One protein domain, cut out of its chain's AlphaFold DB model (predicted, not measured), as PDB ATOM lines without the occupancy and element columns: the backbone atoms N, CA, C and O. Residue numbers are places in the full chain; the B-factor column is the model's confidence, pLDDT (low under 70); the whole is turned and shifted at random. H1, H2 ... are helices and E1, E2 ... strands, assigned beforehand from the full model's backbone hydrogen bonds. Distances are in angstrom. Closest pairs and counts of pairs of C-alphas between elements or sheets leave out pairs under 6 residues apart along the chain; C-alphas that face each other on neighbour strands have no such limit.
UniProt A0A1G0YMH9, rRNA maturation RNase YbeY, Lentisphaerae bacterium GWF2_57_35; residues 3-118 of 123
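What this domain is: This is residues 3 to 118 of the 123 residues of the protein "rRNA maturation RNase YbeY" of Lentisphaerae bacterium GWF2_57_35 (UniProt A0A1G0YMH9). A two-stranded hairpin, E1 and E2, lies between H1 over one face and H3 over the other, and H4 crosses H3 on the side away from the hairpin. H2 and H5 pack at the beginning of H3, which runs through the core. The 116 residues printed include, in order, H1, E1, E2, H2, H3, H4 and H5; the sheet E1 - E2 is antiparallel and the class is mostly helix. The whole is compact, with a radius of gyration of the C-alphas of 15.4 A and spans of 47 by 33 by 30 A.

How they stand to each other: Residues 3 to 4 pair, parallel, with residues 45 to 46 of E2 (residues 40 to 46). H1 (residues 6 to 17) comes closest to E2 at the C-alphas of Asn 6 and Asn 46, 6.2 A. E1 (residues 25 to 30) and E2 are a hairpin; N 28 and O 42 are within hydrogen-bond range at 2.9 A. H3 (residues 60 to 75), the hub, comes closest to E1 at the C-alphas of Thr 27 and Gly 71, 5.5 A. Residues 60 to 67 of H3 touch H2 (residues 47 to 57) at a steep tilt of 55 degrees; the closest C-alphas, of Gly 54 and Ile 60, are 3.7 A apart. H4 (residues 83 to 102) touches H3 with residues 89 to 97 alone, closest at the C-alphas of Ala 69 and Glu 93, 5.5 A, at a steep tilt of 57 degrees. H5 (residues 110 to 117) touches H3 at residues 60 to 61 alone; the closest C-alphas, of Asp 61 and Leu 111, are 6.2 A apart. Every O i to N i+4 pair is within hydrogen-bond range in H1, H2, H3 and H4, and 3 of 4 are in H5.

Where its parts are: H1 begins at C-alpha 6 (134.159, 138.788, 134.743). E2 is 20.1 A long, H3 22.9 A and H4 28.6 A. H5 ends at C-alpha 117 (128.060, 159.267, 129.005).

The domain as a whole: The C-alphas of Gly 35 and Ala 116, the two farthest apart, are 49.2 A from each other. The printed part has no cut and no long link. Residue 37 and residues 113 to 118 have pLDDT under 70.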
ATOM      1  N   LEU A   3     137.635 141.688 124.308       97.38
ATOM      2  CA  LEU A   3     137.295 142.354 125.566       97.38
ATOM      3  C   LEU A   3     136.032 141.703 126.124       97.38
ATOM      4  O   LEU A   3     135.060 141.527 125.392       97.38
ATOM      5  N   THR A   4     136.054 141.339 127.400       97.94
ATOM      6  CA  THR A   4     134.943 140.653 128.069       97.94
ATOM      7  C   THR A   4     134.810 141.112 129.521       97.94
ATOM      8  O   THR A   4     135.664 141.835 130.034       97.94
ATOM      9  N   ASP A   5     133.729 140.709 130.174       98.00
ATOM     10  CA  ASP A   5     133.471 140.902 131.601       98.00
ATOM     11  C   ASP A   5     134.022 139.749 132.470       98.00
ATOM     12  O   ASP A   5     134.684 138.821 131.979       98.00
ATOM     13  N   ASN A   6     133.749 139.807 133.780       98.19
ATOM     14  CA  ASN A   6     134.159 138.788 134.743       98.19
ATOM     15  C   ASN A   6     133.576 137.400 134.427       98.19
ATOM     16  O   ASN A   6     134.263 136.392 134.624       98.19
ATOM     17  N   GLU A   7     132.328 137.324 133.954       98.25
ATOM     18  CA  GLU A   7     131.673 136.054 133.625       98.25
ATOM     19  C   GLU A   7     132.326 135.406 132.401       98.25
ATOM     20  O   GLU A   7     132.719 134.235 132.456       98.25
ATOM     21  N   GLY A   8     132.521 136.169 131.326       98.00
ATOM     22  CA  GLY A   8     133.099 135.660 130.090       98.00
ATOM     23  C   GLY A   8     134.546 135.200 130.261       98.00
ATOM     24  O   GLY A   8     134.894 134.103 129.811       98.00
ATOM     25  N   ILE A   9     135.391 135.952 130.983       98.31
ATOM     26  CA  ILE A   9     136.767 135.488 131.223       98.31
ATOM     27  C   ILE A   9     136.816 134.303 132.193       98.31
ATOM     28  O   ILE A   9     137.668 133.433 132.036       98.31
ATOM     29  N   ARG A  10     135.906 134.221 133.177       98.44
ATOM     30  CA  ARG A  10     135.786 133.053 134.065       98.44
ATOM     31  C   ARG A  10     135.424 131.803 133.266       98.44
ATOM     32  O   ARG A  10     136.059 130.769 133.464       98.44
ATOM     33  N   ALA A  11     134.459 131.902 132.349       98.25
ATOM     34  CA  ALA A  11     134.082 130.802 131.465       98.25
ATOM     35  C   ALA A  11     135.277 130.334 130.615       98.25
ATOM     36  O   ALA A  11     135.541 129.134 130.532       98.25
ATOM     37  N   TYR A  12     136.056 131.275 130.069       97.44
ATOM     38  CA  TYR A  12     137.277 130.961 129.323       97.44
ATOM     39  C   TYR A  12     138.354 130.304 130.210       97.44
ATOM     40  O   TYR A  12     138.941 129.287 129.839       97.44
ATOM     41  N   ASN A  13     138.594 130.835 131.413       97.94
ATOM     42  CA  ASN A  13     139.584 130.310 132.361       97.94
ATOM     43  C   ASN A  13     139.256 128.879 132.810       97.94
ATOM     44  O   ASN A  13     140.144 128.030 132.939       97.94
ATOM     45  N   LEU A  14     137.967 128.596 133.009       98.00
ATOM     46  CA  LEU A  14     137.479 127.261 133.318       98.00
ATOM     47  C   LEU A  14     137.687 126.309 132.134       98.00
ATOM     48  O   LEU A  14     138.235 125.227 132.327       98.00
ATOM     49  N   ALA A  15     137.306 126.719 130.923       96.81
ATOM     50  CA  ALA A  15     137.402 125.882 129.729       96.81
ATOM     51  C   ALA A  15     138.851 125.536 129.347       96.81
ATOM     52  O   ALA A  15     139.135 124.394 128.991       96.81
ATOM     53  N   CYS A  16     139.774 126.499 129.438       94.12
ATOM     54  CA  CYS A  16     141.160 126.311 128.999       94.12
ATOM     55  C   CYS A  16     142.094 125.798 130.102       94.12
ATOM     56  O   CYS A  16     143.012 125.031 129.815       94.12
ATOM     57  N   PHE A  17     141.888 126.212 131.358       94.88
ATOM     58  CA  PHE A  17     142.821 125.931 132.458       94.88
ATOM     59  C   PHE A  17     142.182 125.239 133.666       94.88
ATOM     60  O   PHE A  17     142.872 125.008 134.660       94.88
ATOM     61  N   GLY A  18     140.879 124.937 133.628       97.31
ATOM     62  CA  GLY A  18     140.168 124.308 134.743       97.31
ATOM     63  C   GLY A  18     140.019 125.206 135.977       97.31
ATOM     64  O   GLY A  18     139.798 124.704 137.078       97.31
ATOM     65  N   LYS A  19     140.184 126.529 135.832       97.44
ATOM     66  CA  LYS A  19     140.140 127.488 136.945       97.44
ATOM     67  C   LYS A  19     138.817 128.246 136.944       97.44
ATOM     68  O   LYS A  19     138.621 129.151 136.138       97.44
ATOM     69  N   ASP A  20     137.949 127.929 137.900       97.94
ATOM     70  CA  ASP A  20     136.632 128.558 138.028       97.94
ATOM     71  C   ASP A  20     136.676 129.923 138.745       97.94
ATOM     72  O   ASP A  20     136.156 130.099 139.846       97.94
ATOM     73  N   ARG A  21     137.379 130.895 138.155       97.69
ATOM     74  CA  ARG A  21     137.491 132.263 138.687       97.69
ATOM     75  C   ARG A  21     137.846 133.271 137.590       97.69
ATOM     76  O   ARG A  21     138.554 132.895 136.652       97.69
ATOM     77  N   PRO A  22     137.427 134.543 137.716       97.75
ATOM     78  CA  PRO A  22     137.894 135.588 136.818       97.75
ATOM     79  C   PRO A  22     139.401 135.834 136.991       97.75
ATOM     80  O   PRO A  22     139.991 135.534 138.034       97.75
ATOM     81  N   THR A  23     140.014 136.396 135.954       97.25
ATOM     82  CA  THR A  23     141.379 136.939 135.969       97.25
ATOM     83  C   THR A  23     141.384 138.275 135.224       97.25
ATOM     84  O   THR A  23     140.347 138.713 134.731       97.25
ATOM     85  N   ASP A  24     142.519 138.953 135.203       97.38
ATOM     86  CA  ASP A  24     142.786 140.182 134.449       97.38
ATOM     87  C   ASP A  24     142.874 139.951 132.932       97.38
ATOM     88  O   ASP A  24     142.139 140.561 132.155       97.38
ATOM     89  N   VAL A  25     143.748 139.044 132.504       97.94
ATOM     90  CA  VAL A  25     143.973 138.702 131.102       97.94
ATOM     91  C   VAL A  25     144.337 137.229 130.964       97.94
ATOM     92  O   VAL A  25     145.011 136.644 131.809       97.94
ATOM     93  N   ILE A  26     143.892 136.619 129.872       97.31
ATOM     94  CA  ILE A  26     144.345 135.307 129.429       97.31
ATOM     95  C   ILE A  26     145.051 135.466 128.093       97.31
ATOM     96  O   ILE A  26     144.533 136.101 127.175       97.31
ATOM     97  N   THR A  27     146.221 134.842 128.000       95.69
ATOM     98  CA  THR A  27     147.028 134.798 126.787       95.69
ATOM     99  C   THR A  27     147.048 133.384 126.238       95.69
ATOM    100  O   THR A  27     147.444 132.450 126.936       95.69
ATOM    101  N   GLN A  28     146.642 133.231 124.981       92.56
ATOM    102  CA  GLN A  28     146.690 131.968 124.260       92.56
ATOM    103  C   GLN A  28     147.578 132.122 123.029       92.56
ATOM    104  O   GLN A  28     147.157 132.673 122.018       92.56
ATOM    105  N   ALA A  29     148.807 131.616 123.101       89.31
ATOM    106  CA  ALA A  29     149.665 131.499 121.928       89.31
ATOM    107  C   ALA A  29     149.244 130.284 121.087       89.31
ATOM    108  O   ALA A  29     148.891 129.232 121.637       89.31
ATOM    109  N   TYR A  30     149.296 130.421 119.764       87.31
ATOM    110  CA  TYR A  30     149.078 129.337 118.815       87.31
ATOM    111  C   TYR A  30     150.405 128.883 118.224       87.31
ATOM    112  O   TYR A  30     151.281 129.690 117.915       87.31
ATOM    113  N   ALA A  31     150.552 127.569 118.058       79.88
ATOM    114  CA  ALA A  31     151.700 127.028 117.353       79.88
ATOM    115  C   ALA A  31     151.671 127.502 115.895       79.88
ATOM    116  O   ALA A  31     150.618 127.483 115.251       79.88
ATOM    117  N   ALA A  32     152.837 127.888 115.375       77.44
ATOM    118  CA  ALA A  32     152.981 128.175 113.959       77.44
ATOM    119  C   ALA A  32     152.570 126.944 113.141       77.44
ATOM    120  O   ALA A  32     152.913 125.802 113.473       77.44
ATOM    121  N   VAL A  33     151.835 127.174 112.056       78.00
ATOM    122  CA  VAL A  33     151.540 126.116 111.088       78.00
ATOM    123  C   VAL A  33     152.872 125.667 110.471       78.00
ATOM    124  O   VAL A  33     153.690 126.528 110.145       78.00
ATOM    125  N   PRO A  34     153.136 124.357 110.297       78.31
ATOM    126  CA  PRO A  34     154.380 123.893 109.689       78.31
ATOM    127  C   PRO A  34     154.657 124.583 108.344       78.31
ATOM    128  O   PRO A  34     153.840 124.517 107.429       78.31
ATOM    129  N   GLY A  35     155.812 125.247 108.233       79.69
ATOM    130  CA  GLY A  35     156.207 126.027 107.050       79.69
ATOM    131  C   GLY A  35     155.767 127.498 107.061       79.69
ATOM    132  O   GLY A  35     156.153 128.240 106.161       79.69
ATOM    133  N   GLY A  36     155.004 127.927 108.068       72.38
ATOM    134  CA  GLY A  36     154.698 129.327 108.346       72.38
ATOM    135  C   GLY A  36     155.649 129.926 109.386       72.38
ATOM    136  O   GLY A  36     156.112 129.230 110.288       72.38
ATOM    137  N   ASN A  37     155.910 131.227 109.263       68.50
ATOM    138  CA  ASN A  37     156.687 132.008 110.235       68.50
ATOM    139  C   ASN A  37     155.806 132.950 111.072       68.50
ATOM    140  O   ASN A  37     156.329 133.753 111.842       68.50
ATOM    141  N   ASP A  38     154.486 132.877 110.909       70.44
ATOM    142  CA  ASP A  38     153.569 133.806 111.554       70.44
ATOM    143  C   ASP A  38     153.303 133.383 113.002       70.44
ATOM    144  O   ASP A  38     152.905 132.250 113.291       70.44
ATOM    145  N   PHE A  39     153.530 134.320 113.919       70.88
ATOM    146  CA  PHE A  39     153.172 134.171 115.319       70.88
ATOM    147  C   PHE A  39     151.730 134.651 115.516       70.88
ATOM    148  O   PHE A  39     151.420 135.824 115.305       70.88
ATOM    149  N   HIS A  40     150.845 133.743 115.926       81.44
ATOM    150  CA  HIS A  40     149.447 134.055 116.200       81.44
ATOM    151  C   HIS A  40     149.103 133.758 117.653       81.44
ATOM    152  O   HIS A  40     149.591 132.799 118.249       81.44
ATOM    153  N   GLY A  41     148.207 134.561 118.209       90.06
ATOM    154  CA  GLY A  41     147.643 134.308 119.518       90.06
ATOM    155  C   GLY A  41     146.443 135.192 119.798       90.06
ATOM    156  O   GLY A  41     146.142 136.139 119.066       90.06
ATOM    157  N   GLU A  42     145.762 134.872 120.885       93.69
ATOM    158  CA  GLU A  42     144.613 135.611 121.376       93.69
ATOM    159  C   GLU A  42     144.872 136.146 122.780       93.69
ATOM    160  O   GLU A  42     145.435 135.469 123.641       93.69
ATOM    161  N   LEU A  43     144.421 137.380 122.995       96.81
ATOM    162  CA  LEU A  43     144.313 138.003 124.306       96.81
ATOM    163  C   LEU A  43     142.838 138.125 124.654       96.81
ATOM    164  O   LEU A  43     142.080 138.703 123.869       96.81
ATOM    165  N   ILE A  44     142.449 137.597 125.807       97.94
ATOM    166  CA  ILE A  44     141.103 137.706 126.365       97.94
ATOM    167  C   ILE A  44     141.250 138.586 127.599       97.94
ATOM    168  O   ILE A  44     141.849 138.170 128.588       97.94
ATOM    169  N   VAL A  45     140.772 139.822 127.515       98.31
ATOM    170  CA  VAL A  45     141.044 140.877 128.497       98.31
ATOM    171  C   VAL A  45     139.758 141.223 129.241       98.31
ATOM    172  O   VAL A  45     138.729 141.503 128.622       98.31
ATOM    173  N   ASN A  46     139.820 141.212 130.571       98.12
ATOM    174  CA  ASN A  46     138.690 141.515 131.440       98.12
ATOM    175  C   ASN A  46     138.551 143.028 131.656       98.12
ATOM    176  O   ASN A  46     139.217 143.624 132.508       98.12
ATOM    177  N   ALA A  47     137.679 143.652 130.869       96.38
ATOM    178  CA  ALA A  47     137.444 145.088 130.908       96.38
ATOM    179  C   ALA A  47     136.671 145.521 132.165       96.38
ATOM    180  O   ALA A  47     136.919 146.606 132.689       96.38
ATOM    181  N   GLU A  48     135.773 144.671 132.677       95.62
ATOM    182  CA  GLU A  48     135.043 144.939 133.923       95.62
ATOM    183  C   GLU A  48     136.009 145.005 135.109       95.62
ATOM    184  O   GLU A  48     135.997 145.969 135.869       95.62
ATOM    185  N   ARG A  49     136.937 144.049 135.212       95.75
ATOM    186  CA  ARG A  49     137.959 144.056 136.262       95.75
ATOM    187  C   ARG A  49     138.919 145.240 136.144       95.75
ATOM    188  O   ARG A  49     139.269 145.832 137.161       95.75
ATOM    189  N   ALA A  50     139.307 145.625 134.926       95.12
ATOM    190  CA  ALA A  50     140.109 146.833 134.710       95.12
ATOM    191  C   ALA A  50     139.366 148.101 135.168       95.12
ATOM    192  O   ALA A  50     139.976 149.000 135.744       95.12
ATOM    193  N   LEU A  51     138.044 148.163 134.964       93.56
ATOM    194  CA  LEU A  51     137.197 149.240 135.471       93.56
ATOM    195  C   LEU A  51     137.125 149.232 137.006       93.56
ATOM    196  O   LEU A  51     137.325 150.275 137.622       93.56
ATOM    197  N   GLU A  52     136.878 148.080 137.628       92.56
ATOM    198  CA  GLU A  52     136.801 147.931 139.088       92.56
ATOM    199  C   GLU A  52     138.109 148.339 139.784       92.56
ATOM    200  O   GLU A  52     138.101 149.161 140.704       92.56
ATOM    201  N   GLU A  53     139.240 147.791 139.333       92.75
ATOM    202  CA  GLU A  53     140.572 148.090 139.875       92.75
ATOM    203  C   GLU A  53     140.988 149.528 139.536       92.75
ATOM    204  O   GLU A  53     141.534 150.254 140.371       92.75
ATOM    205  N   GLY A  54     140.675 149.972 138.318       88.81
ATOM    206  CA  GLY A  54     140.960 151.309 137.827       88.81
ATOM    207  C   GLY A  54     140.210 152.403 138.577       88.81
ATOM    208  O   GLY A  54     140.796 153.440 138.865       88.81
ATOM    209  N   LEU A  55     138.949 152.187 138.954       87.88
ATOM    210  CA  LEU A  55     138.185 153.134 139.772       87.88
ATOM    211  C   LEU A  55     138.787 153.285 141.172       87.88
ATOM    212  O   LEU A  55     138.864 154.400 141.686       87.88
ATOM    213  N   GLN A  56     139.268 152.191 141.769       86.12
ATOM    214  CA  GLN A  56     139.944 152.231 143.071       86.12
ATOM    215  C   GLN A  56     141.290 152.967 143.009       86.12
ATOM    216  O   GLN A  56     141.714 153.567 143.995       86.12
ATOM    217  N   ARG A  57     141.959 152.926 141.853       83.94
ATOM    218  CA  ARG A  57     143.290 153.511 141.626       83.94
ATOM    219  C   ARG A  57     143.259 154.844 140.872       83.94
ATOM    220  O   ARG A  57     144.314 155.430 140.656       83.94
ATOM    221  N   GLN A  58     142.070 155.321 140.493       81.12
ATOM    222  CA  GLN A  58     141.846 156.477 139.615       81.12
ATOM    223  C   GLN A  58     142.615 156.386 138.280       81.12
ATOM    224  O   GLN A  58     143.153 157.375 137.793       81.12
ATOM    225  N   SER A  59     142.692 155.185 137.700       88.62
ATOM    226  CA  SER A  59     143.565 154.889 136.560       88.62
ATOM    227  C   SER A  59     143.006 153.784 135.646       88.62
ATOM    228  O   SER A  59     143.718 152.839 135.313       88.62
ATOM    229  N   ILE A  60     141.723 153.872 135.260       91.56
ATOM    230  CA  ILE A  60     141.034 152.857 134.428       91.56
ATOM    231  C   ILE A  60     141.775 152.604 133.114       91.56
ATOM    232  O   ILE A  60     142.093 151.459 132.798       91.56
ATOM    233  N   ASP A  61     142.091 153.670 132.377       93.44
ATOM    234  CA  ASP A  61     142.808 153.592 131.101       93.44
ATOM    235  C   ASP A  61     144.165 152.900 131.270       93.44
ATOM    236  O   ASP A  61     144.554 152.042 130.478       93.44
ATOM    237  N   GLN A  62     144.860 153.217 132.365       94.31
ATOM    238  CA  GLN A  62     146.145 152.621 132.693       94.31
ATOM    239  C   GLN A  62     146.038 151.139 133.069       94.31
ATOM    240  O   GLN A  62     146.915 150.369 132.682       94.31
ATOM    241  N   GLU A  63     145.011 150.727 133.814       95.88
ATOM    242  CA  GLU A  63     144.820 149.317 134.177       95.88
ATOM    243  C   GLU A  63     144.472 148.471 132.952       95.88
ATOM    244  O   GLU A  63     145.078 147.423 132.734       95.88
ATOM    245  N   LEU A  64     143.583 148.957 132.082       96.19
ATOM    246  CA  LEU A  64     143.281 148.244 130.843       96.19
ATOM    247  C   LEU A  64     144.518 148.146 129.936       96.19
ATOM    248  O   LEU A  64     144.825 147.070 129.420       96.19
ATOM    249  N   ALA A  65     145.261 149.246 129.779       96.69
ATOM    250  CA  ALA A  65     146.505 149.252 129.012       96.69
ATOM    251  C   ALA A  65     147.545 148.293 129.604       96.69
ATOM    252  O   ALA A  65     148.252 147.612 128.861       96.69
ATOM    253  N   LEU A  66     147.622 148.202 130.933       96.81
ATOM    254  CA  LEU A  66     148.495 147.260 131.615       96.81
ATOM    255  C   LEU A  66     148.109 145.808 131.314       96.81
ATOM    256  O   LEU A  66     149.004 145.010 131.060       96.81
ATOM    257  N   TYR A  67     146.823 145.454 131.321       97.56
ATOM    258  CA  TYR A  67     146.389 144.081 131.024       97.56
ATOM    259  C   TYR A  67     146.745 143.688 129.588       97.56
ATOM    260  O   TYR A  67     147.222 142.580 129.343       97.56
ATOM    261  N   ILE A  68     146.579 144.618 128.643       97.38
ATOM    262  CA  ILE A  68     146.980 144.424 127.245       97.38
ATOM    263  C   ILE A  68     148.502 144.255 127.145       97.38
ATOM    264  O   ILE A  68     148.968 143.297 126.533       97.38
ATOM    265  N   ALA A  69     149.277 145.139 127.779       97.19
ATOM    266  CA  ALA A  69     150.736 145.052 127.812       97.19
ATOM    267  C   ALA A  69     151.214 143.721 128.414       97.19
ATOM    268  O   ALA A  69     152.063 143.054 127.830       97.19
ATOM    269  N   HIS A  70     150.630 143.306 129.538       97.38
ATOM    270  CA  HIS A  70     150.944 142.049 130.209       97.38
ATOM    271  C   HIS A  70     150.667 140.840 129.304       97.38
ATOM    272  O   HIS A  70     151.510 139.954 129.161       97.38
ATOM    273  N   GLY A  71     149.517 140.838 128.622       96.19
ATOM    274  CA  GLY A  71     149.179 139.806 127.648       96.19
ATOM    275  C   GLY A  71     150.154 139.752 126.467       96.19
ATOM    276  O   GLY A  71     150.614 138.677 126.087       96.19
ATOM    277  N   CYS A  72     150.531 140.907 125.915       94.81
ATOM    278  CA  CYS A  72     151.521 140.989 124.839       94.81
ATOM    279  C   CYS A  72     152.910 140.484 125.265       94.81
ATOM    280  O   CYS A  72     153.553 139.782 124.492       94.81
ATOM    281  N   ASP A  73     153.368 140.791 126.484       94.69
ATOM    282  CA  ASP A  73     154.663 140.299 126.983       94.69
ATOM    283  C   ASP A  73     154.647 138.762 127.116       94.69
ATOM    284  O   ASP A  73     155.608 138.083 126.754       94.69
ATOM    285  N   HIS A  74     153.523 138.180 127.549       94.12
ATOM    286  CA  HIS A  74     153.344 136.725 127.562       94.12
ATOM    287  C   HIS A  74     153.297 136.097 126.165       94.12
ATOM    288  O   HIS A  74     153.808 134.989 125.987       94.12
ATOM    289  N   LEU A  75     152.721 136.782 125.173       91.12
ATOM    290  CA  LEU A  75     152.771 136.332 123.779       91.12
ATOM    291  C   LEU A  75     154.218 136.268 123.268       91.12
ATOM    292  O   LEU A  75     154.573 135.302 122.604       91.12
ATOM    293  N   ASP A  76     155.080 137.205 123.660       89.12
ATOM    294  CA  ASP A  76     156.518 137.178 123.332       89.12
ATOM    295  C   ASP A  76     157.317 136.122 124.136       89.12
ATOM    296  O   ASP A  76     158.545 136.049 124.084       89.12
ATOM    297  N   GLY A  77     156.631 135.268 124.904       89.06
ATOM    298  CA  GLY A  77     157.233 134.169 125.658       89.06
ATOM    299  C   GLY A  77     157.782 134.560 127.032       89.06
ATOM    300  O   GLY A  77     158.452 133.748 127.677       89.06
ATOM    301  N   ALA A  78     157.506 135.774 127.519       92.81
ATOM    302  CA  ALA A  78     157.866 136.153 128.878       92.81
ATOM    303  C   ALA A  78     157.053 135.375 129.933       92.81
ATOM    304  O   ALA A  78     155.935 134.915 129.695       92.81
ATOM    305  N   SER A  79     157.614 135.238 131.136       92.75
ATOM    306  CA  SER A  79     156.967 134.586 132.281       92.75
ATOM    307  C   SER A  79     157.103 135.442 133.531       92.75
ATOM    308  O   SER A  79     158.149 136.042 133.746       92.75
ATOM    309  N   ASP A  80     156.088 135.457 134.392       94.69
ATOM    310  CA  ASP A  80     156.043 136.207 135.648       94.69
ATOM    311  C   ASP A  80     156.033 135.275 136.885       94.69
ATOM    312  O   ASP A  80     155.780 135.707 138.016       94.69
ATOM    313  N   HIS A  81     156.326 133.981 136.698       94.62
ATOM    314  CA  HIS A  81     156.167 132.942 137.727       94.62
ATOM    315  C   HIS A  81     157.073 133.118 138.955       94.62
ATOM    316  O   HIS A  81     156.817 132.524 140.002       94.62
ATOM    317  N   THR A  82     158.131 133.926 138.853       96.88
ATOM    318  CA  THR A  82     159.008 134.257 139.983       96.88
ATOM    319  C   THR A  82     159.055 135.769 140.204       96.88
ATOM    320  O   THR A  82     158.891 136.533 139.248       96.88
ATOM    321  N   PRO A  83     159.318 136.246 141.436       97.38
ATOM    322  CA  PRO A  83     159.410 137.681 141.702       97.38
ATOM    323  C   PRO A  83     160.422 138.439 140.815       97.38
ATOM    324  O   PRO A  83     160.074 139.520 140.333       97.38
ATOM    325  N   PRO A  84     161.634 137.908 140.525       97.56
ATOM    326  CA  PRO A  84     162.571 138.573 139.616       97.56
ATOM    327  C   PRO A  84     162.035 138.714 138.189       97.56
ATOM    328  O   PRO A  84     162.149 139.790 137.599       97.56
ATOM    329  N   LEU A  85     161.418 137.656 137.653       97.12
ATOM    330  CA  LEU A  85     160.867 137.672 136.299       97.12
ATOM    331  C   LEU A  85     159.663 138.619 136.196       97.12
ATOM    332  O   LEU A  85     159.621 139.467 135.309       97.12
ATOM    333  N   ARG A  86     158.761 138.587 137.185       96.75
ATOM    334  CA  ARG A  86     157.639 139.531 137.303       96.75
ATOM    335  C   ARG A  86     158.113 140.982 137.331       96.75
ATOM    336  O   ARG A  86     157.535 141.844 136.680       96.75
ATOM    337  N   SER A  87     159.191 141.268 138.062       97.00
ATOM    338  CA  SER A  87     159.783 142.609 138.106       97.00
ATOM    339  C   SER A  87     160.358 143.034 136.748       97.00
ATOM    340  O   SER A  87     160.248 144.201 136.371       97.00
ATOM    341  N   GLN A  88     160.972 142.107 136.007       96.62
ATOM    342  CA  GLN A  88     161.487 142.370 134.664       96.62
ATOM    343  C   GLN A  88     160.364 142.677 133.673       96.62
ATOM    344  O   GLN A  88     160.447 143.703 132.997       96.62
ATOM    345  N   MET A  89     159.324 141.843 133.641       97.06
ATOM    346  CA  MET A  89     158.127 142.073 132.825       97.06
ATOM    347  C   MET A  89     157.500 143.420 133.158       97.06
ATOM    348  O   MET A  89     157.350 144.274 132.286       97.06
ATOM    349  N   ARG A  90     157.303 143.704 134.452       96.81
ATOM    350  CA  ARG A  90     156.702 144.967 134.879       96.81
ATOM    351  C   ARG A  90     157.470 146.195 134.399       96.81
ATOM    352  O   ARG A  90     156.867 147.214 134.074       96.81
ATOM    353  N   ARG A  91     158.804 146.135 134.346       97.69
ATOM    354  CA  ARG A  91     159.605 147.240 133.795       97.69
ATOM    355  C   ARG A  91     159.342 147.455 132.305       97.69
ATOM    356  O   ARG A  91     159.273 148.613 131.899       97.69
ATOM    357  N   ARG A  92     159.189 146.384 131.516       97.56
ATOM    358  CA  ARG A  92     158.857 146.473 130.083       97.56
ATOM    359  C   ARG A  92     157.452 147.018 129.868       97.56
ATOM    360  O   ARG A  92     157.306 148.006 129.159       97.56
ATOM    361  N   GLU A  93     156.466 146.476 130.576       97.88
ATOM    362  CA  GLU A  93     155.076 146.948 130.539       97.88
ATOM    363  C   GLU A  93     154.992 148.459 130.815       97.88
ATOM    364  O   GLU A  93     154.368 149.215 130.073       97.88
ATOM    365  N   MET A  94     155.687 148.941 131.854       97.38
ATOM    366  CA  MET A  94     155.722 150.372 132.181       97.38
ATOM    367  C   MET A  94     156.476 151.216 131.155       97.38
ATOM    368  O   MET A  94     156.152 152.393 130.997       97.38
ATOM    369  N   ALA A  95     157.472 150.661 130.465       98.06
ATOM    370  CA  ALA A  95     158.132 151.356 129.368       98.06
ATOM    371  C   ALA A  95     157.175 151.541 128.180       98.06
ATOM    372  O   ALA A  95     157.062 152.658 127.678       98.06
ATOM    373  N   TRP A  96     156.421 150.502 127.805       97.75
ATOM    374  CA  TRP A  96     155.418 150.586 126.739       97.75
ATOM    375  C   TRP A  96     154.299 151.570 127.067       97.75
ATOM    376  O   TRP A  96     153.961 152.403 126.235       97.75
ATOM    377  N   LEU A  97     153.773 151.553 128.295       96.50
ATOM    378  CA  LEU A  97     152.741 152.510 128.706       96.50
ATOM    379  C   LEU A  97     153.245 153.960 128.673       96.50
ATOM    380  O   LEU A  97     152.511 154.859 128.271       96.50
ATOM    381  N   ARG A  98     154.504 154.210 129.064       97.00
ATOM    382  CA  ARG A  98     155.112 155.547 128.942       97.00
ATOM    383  C   ARG A  98     155.229 155.981 127.485       97.00
ATOM    384  O   ARG A  98     154.920 157.130 127.190       97.00
ATOM    385  N   GLN A  99     155.652 155.079 126.603       97.56
ATOM    386  CA  GLN A  99     155.736 155.353 125.173       97.56
ATOM    387  C   GLN A  99     154.349 155.649 124.585       97.56
ATOM    388  O   GLN A  99     154.172 156.678 123.944       97.56
ATOM    389  N   ALA A 100     153.339 154.833 124.897       96.06
ATOM    390  CA  ALA A 100     151.963 155.054 124.450       96.06
ATOM    391  C   ALA A 100     151.416 156.423 124.892       96.06
ATOM    392  O   ALA A 100     150.759 157.102 124.111       96.06
ATOM    393  N   ARG A 101     151.734 156.874 126.115       95.31
ATOM    394  CA  ARG A 101     151.389 158.230 126.583       95.31
ATOM    395  C   ARG A 101     152.100 159.324 125.782       95.31
ATOM    396  O   ARG A 101     151.481 160.323 125.443       95.31
ATOM    397  N   GLN A 102     153.385 159.146 125.474       96.38
ATOM    398  CA  GLN A 102     154.154 160.103 124.660       96.38
ATOM    399  C   GLN A 102     153.623 160.204 123.225       96.38
ATOM    400  O   GLN A 102     153.700 161.269 122.619       96.38
ATOM    401  N   GLU A 103     153.068 159.113 122.704       96.38
ATOM    402  CA  GLU A 103     152.448 159.037 121.381       96.38
ATOM    403  C   GLU A 103     150.968 159.475 121.375       96.38
ATOM    404  O   GLU A 103     150.349 159.499 120.315       96.38
ATOM    405  N   GLY A 104     150.388 159.829 122.531       92.81
ATOM    406  CA  GLY A 104     148.974 160.217 122.649       92.81
ATOM    407  C   GLY A 104     147.985 159.054 122.490       92.81
ATOM    408  O   GLY A 104     146.806 159.269 122.232       92.81
ATOM    409  N   LEU A 105     148.452 157.809 122.618       91.31
ATOM    410  CA  LEU A 105     147.626 156.597 122.542       91.31
ATOM    411  C   LEU A 105     147.014 156.207 123.893       91.31
ATOM    412  O   LEU A 105     146.104 155.381 123.945       91.31
ATOM    413  N   LEU A 106     147.535 156.769 124.986       92.12
ATOM    414  CA  LEU A 106     147.044 156.556 126.340       92.12
ATOM    415  C   LEU A 106     146.910 157.901 127.054       92.12
ATOM    416  O   LEU A 106     147.906 158.572 127.325       92.12
ATOM    417  N   GLU A 107     145.681 158.251 127.402       87.81
ATOM    418  CA  GLU A 107     145.328 159.458 128.146       87.81
ATOM    419  C   GLU A 107     144.474 159.066 129.351       87.81
ATOM    420  O   GLU A 107     143.706 158.104 129.294       87.81
ATOM    421  N   ASP A 108     144.626 159.789 130.458       83.12
ATOM    422  CA  ASP A 108     143.821 159.530 131.649       83.12
ATOM    423  C   ASP A 108     142.423 160.127 131.469       83.12
ATOM    424  O   ASP A 108     142.283 161.306 131.152       83.12
ATOM    425  N   GLY A 109     141.387 159.323 131.714       78.50
ATOM    426  CA  GLY A 109     139.996 159.770 131.706       78.50
ATOM    427  C   GLY A 109     139.214 159.428 130.439       78.50
ATOM    428  O   GLY A 109     137.993 159.589 130.449       78.50
ATOM    429  N   LEU A 110     139.847 158.872 129.400       76.88
ATOM    430  CA  LEU A 110     139.177 158.494 128.147       76.88
ATOM    431  C   LEU A 110     137.997 157.537 128.394       76.88
ATOM    432  O   LEU A 110     136.896 157.723 127.865       76.88
ATOM    433  N   LEU A 111     138.205 156.513 129.222       78.12
ATOM    434  CA  LEU A 111     137.156 155.565 129.594       78.12
ATOM    435  C   LEU A 111     136.216 156.110 130.671       78.12
ATOM    436  O   LEU A 111     135.042 155.741 130.686       78.12
ATOM    437  N   ALA A 112     136.682 157.011 131.540       73.06
ATOM    438  CA  ALA A 112     135.844 157.620 132.574       73.06
ATOM    439  C   ALA A 112     134.760 158.529 131.963       73.06
ATOM    440  O   ALA A 112     133.589 158.441 132.337       73.06
ATOM    441  N   GLU A 113     135.124 159.342 130.970       67.25
ATOM    442  CA  GLU A 113     134.195 160.202 130.225       67.25
ATOM    443  C   GLU A 113     133.152 159.384 129.450       67.25
ATOM    444  O   GLU A 113     131.960 159.717 129.435       67.25
ATOM    445  N   LYS A 114     133.571 158.264 128.848       64.06
ATOM    446  CA  LYS A 114     132.667 157.345 128.143       64.06
ATOM    447  C   LYS A 114     131.744 156.569 129.082       64.06
ATOM    448  O   LYS A 114     130.566 156.407 128.775       64.06
ATOM    449  N   ALA A 115     132.236 156.133 130.240       63.94
ATOM    450  CA  ALA A 115     131.410 155.472 131.248       63.94
ATOM    451  C   ALA A 115     130.342 156.418 131.825       63.94
ATOM    452  O   ALA A 115     129.214 155.996 132.065       63.94
ATOM    453  N   ALA A 116     130.667 157.705 131.996       61.50
ATOM    454  CA  ALA A 116     129.723 158.722 132.460       61.50
ATOM    455  C   ALA A 116     128.660 159.107 131.411       61.50
ATOM    456  O   ALA A 116     127.578 159.566 131.778       61.50
ATOM    457  N   SER A 117     128.953 158.925 130.121       58.28
ATOM    458  CA  SER A 117     128.060 159.267 129.005       58.28
ATOM    459  C   SER A 117     127.251 158.083 128.456       58.28
ATOM    460  O   SER A 117     126.330 158.293 127.665       58.28
ATOM    461  N   SER A 118     127.539 156.852 128.891       52.69
ATOM    462  CA  SER A 118     126.764 155.669 128.507       52.69
ATOM    463  C   SER A 118     125.416 155.629 129.246       52.69
ATOM    464  O   SER A 118     125.392 155.740 130.478       52.69
TER     465      SER A 118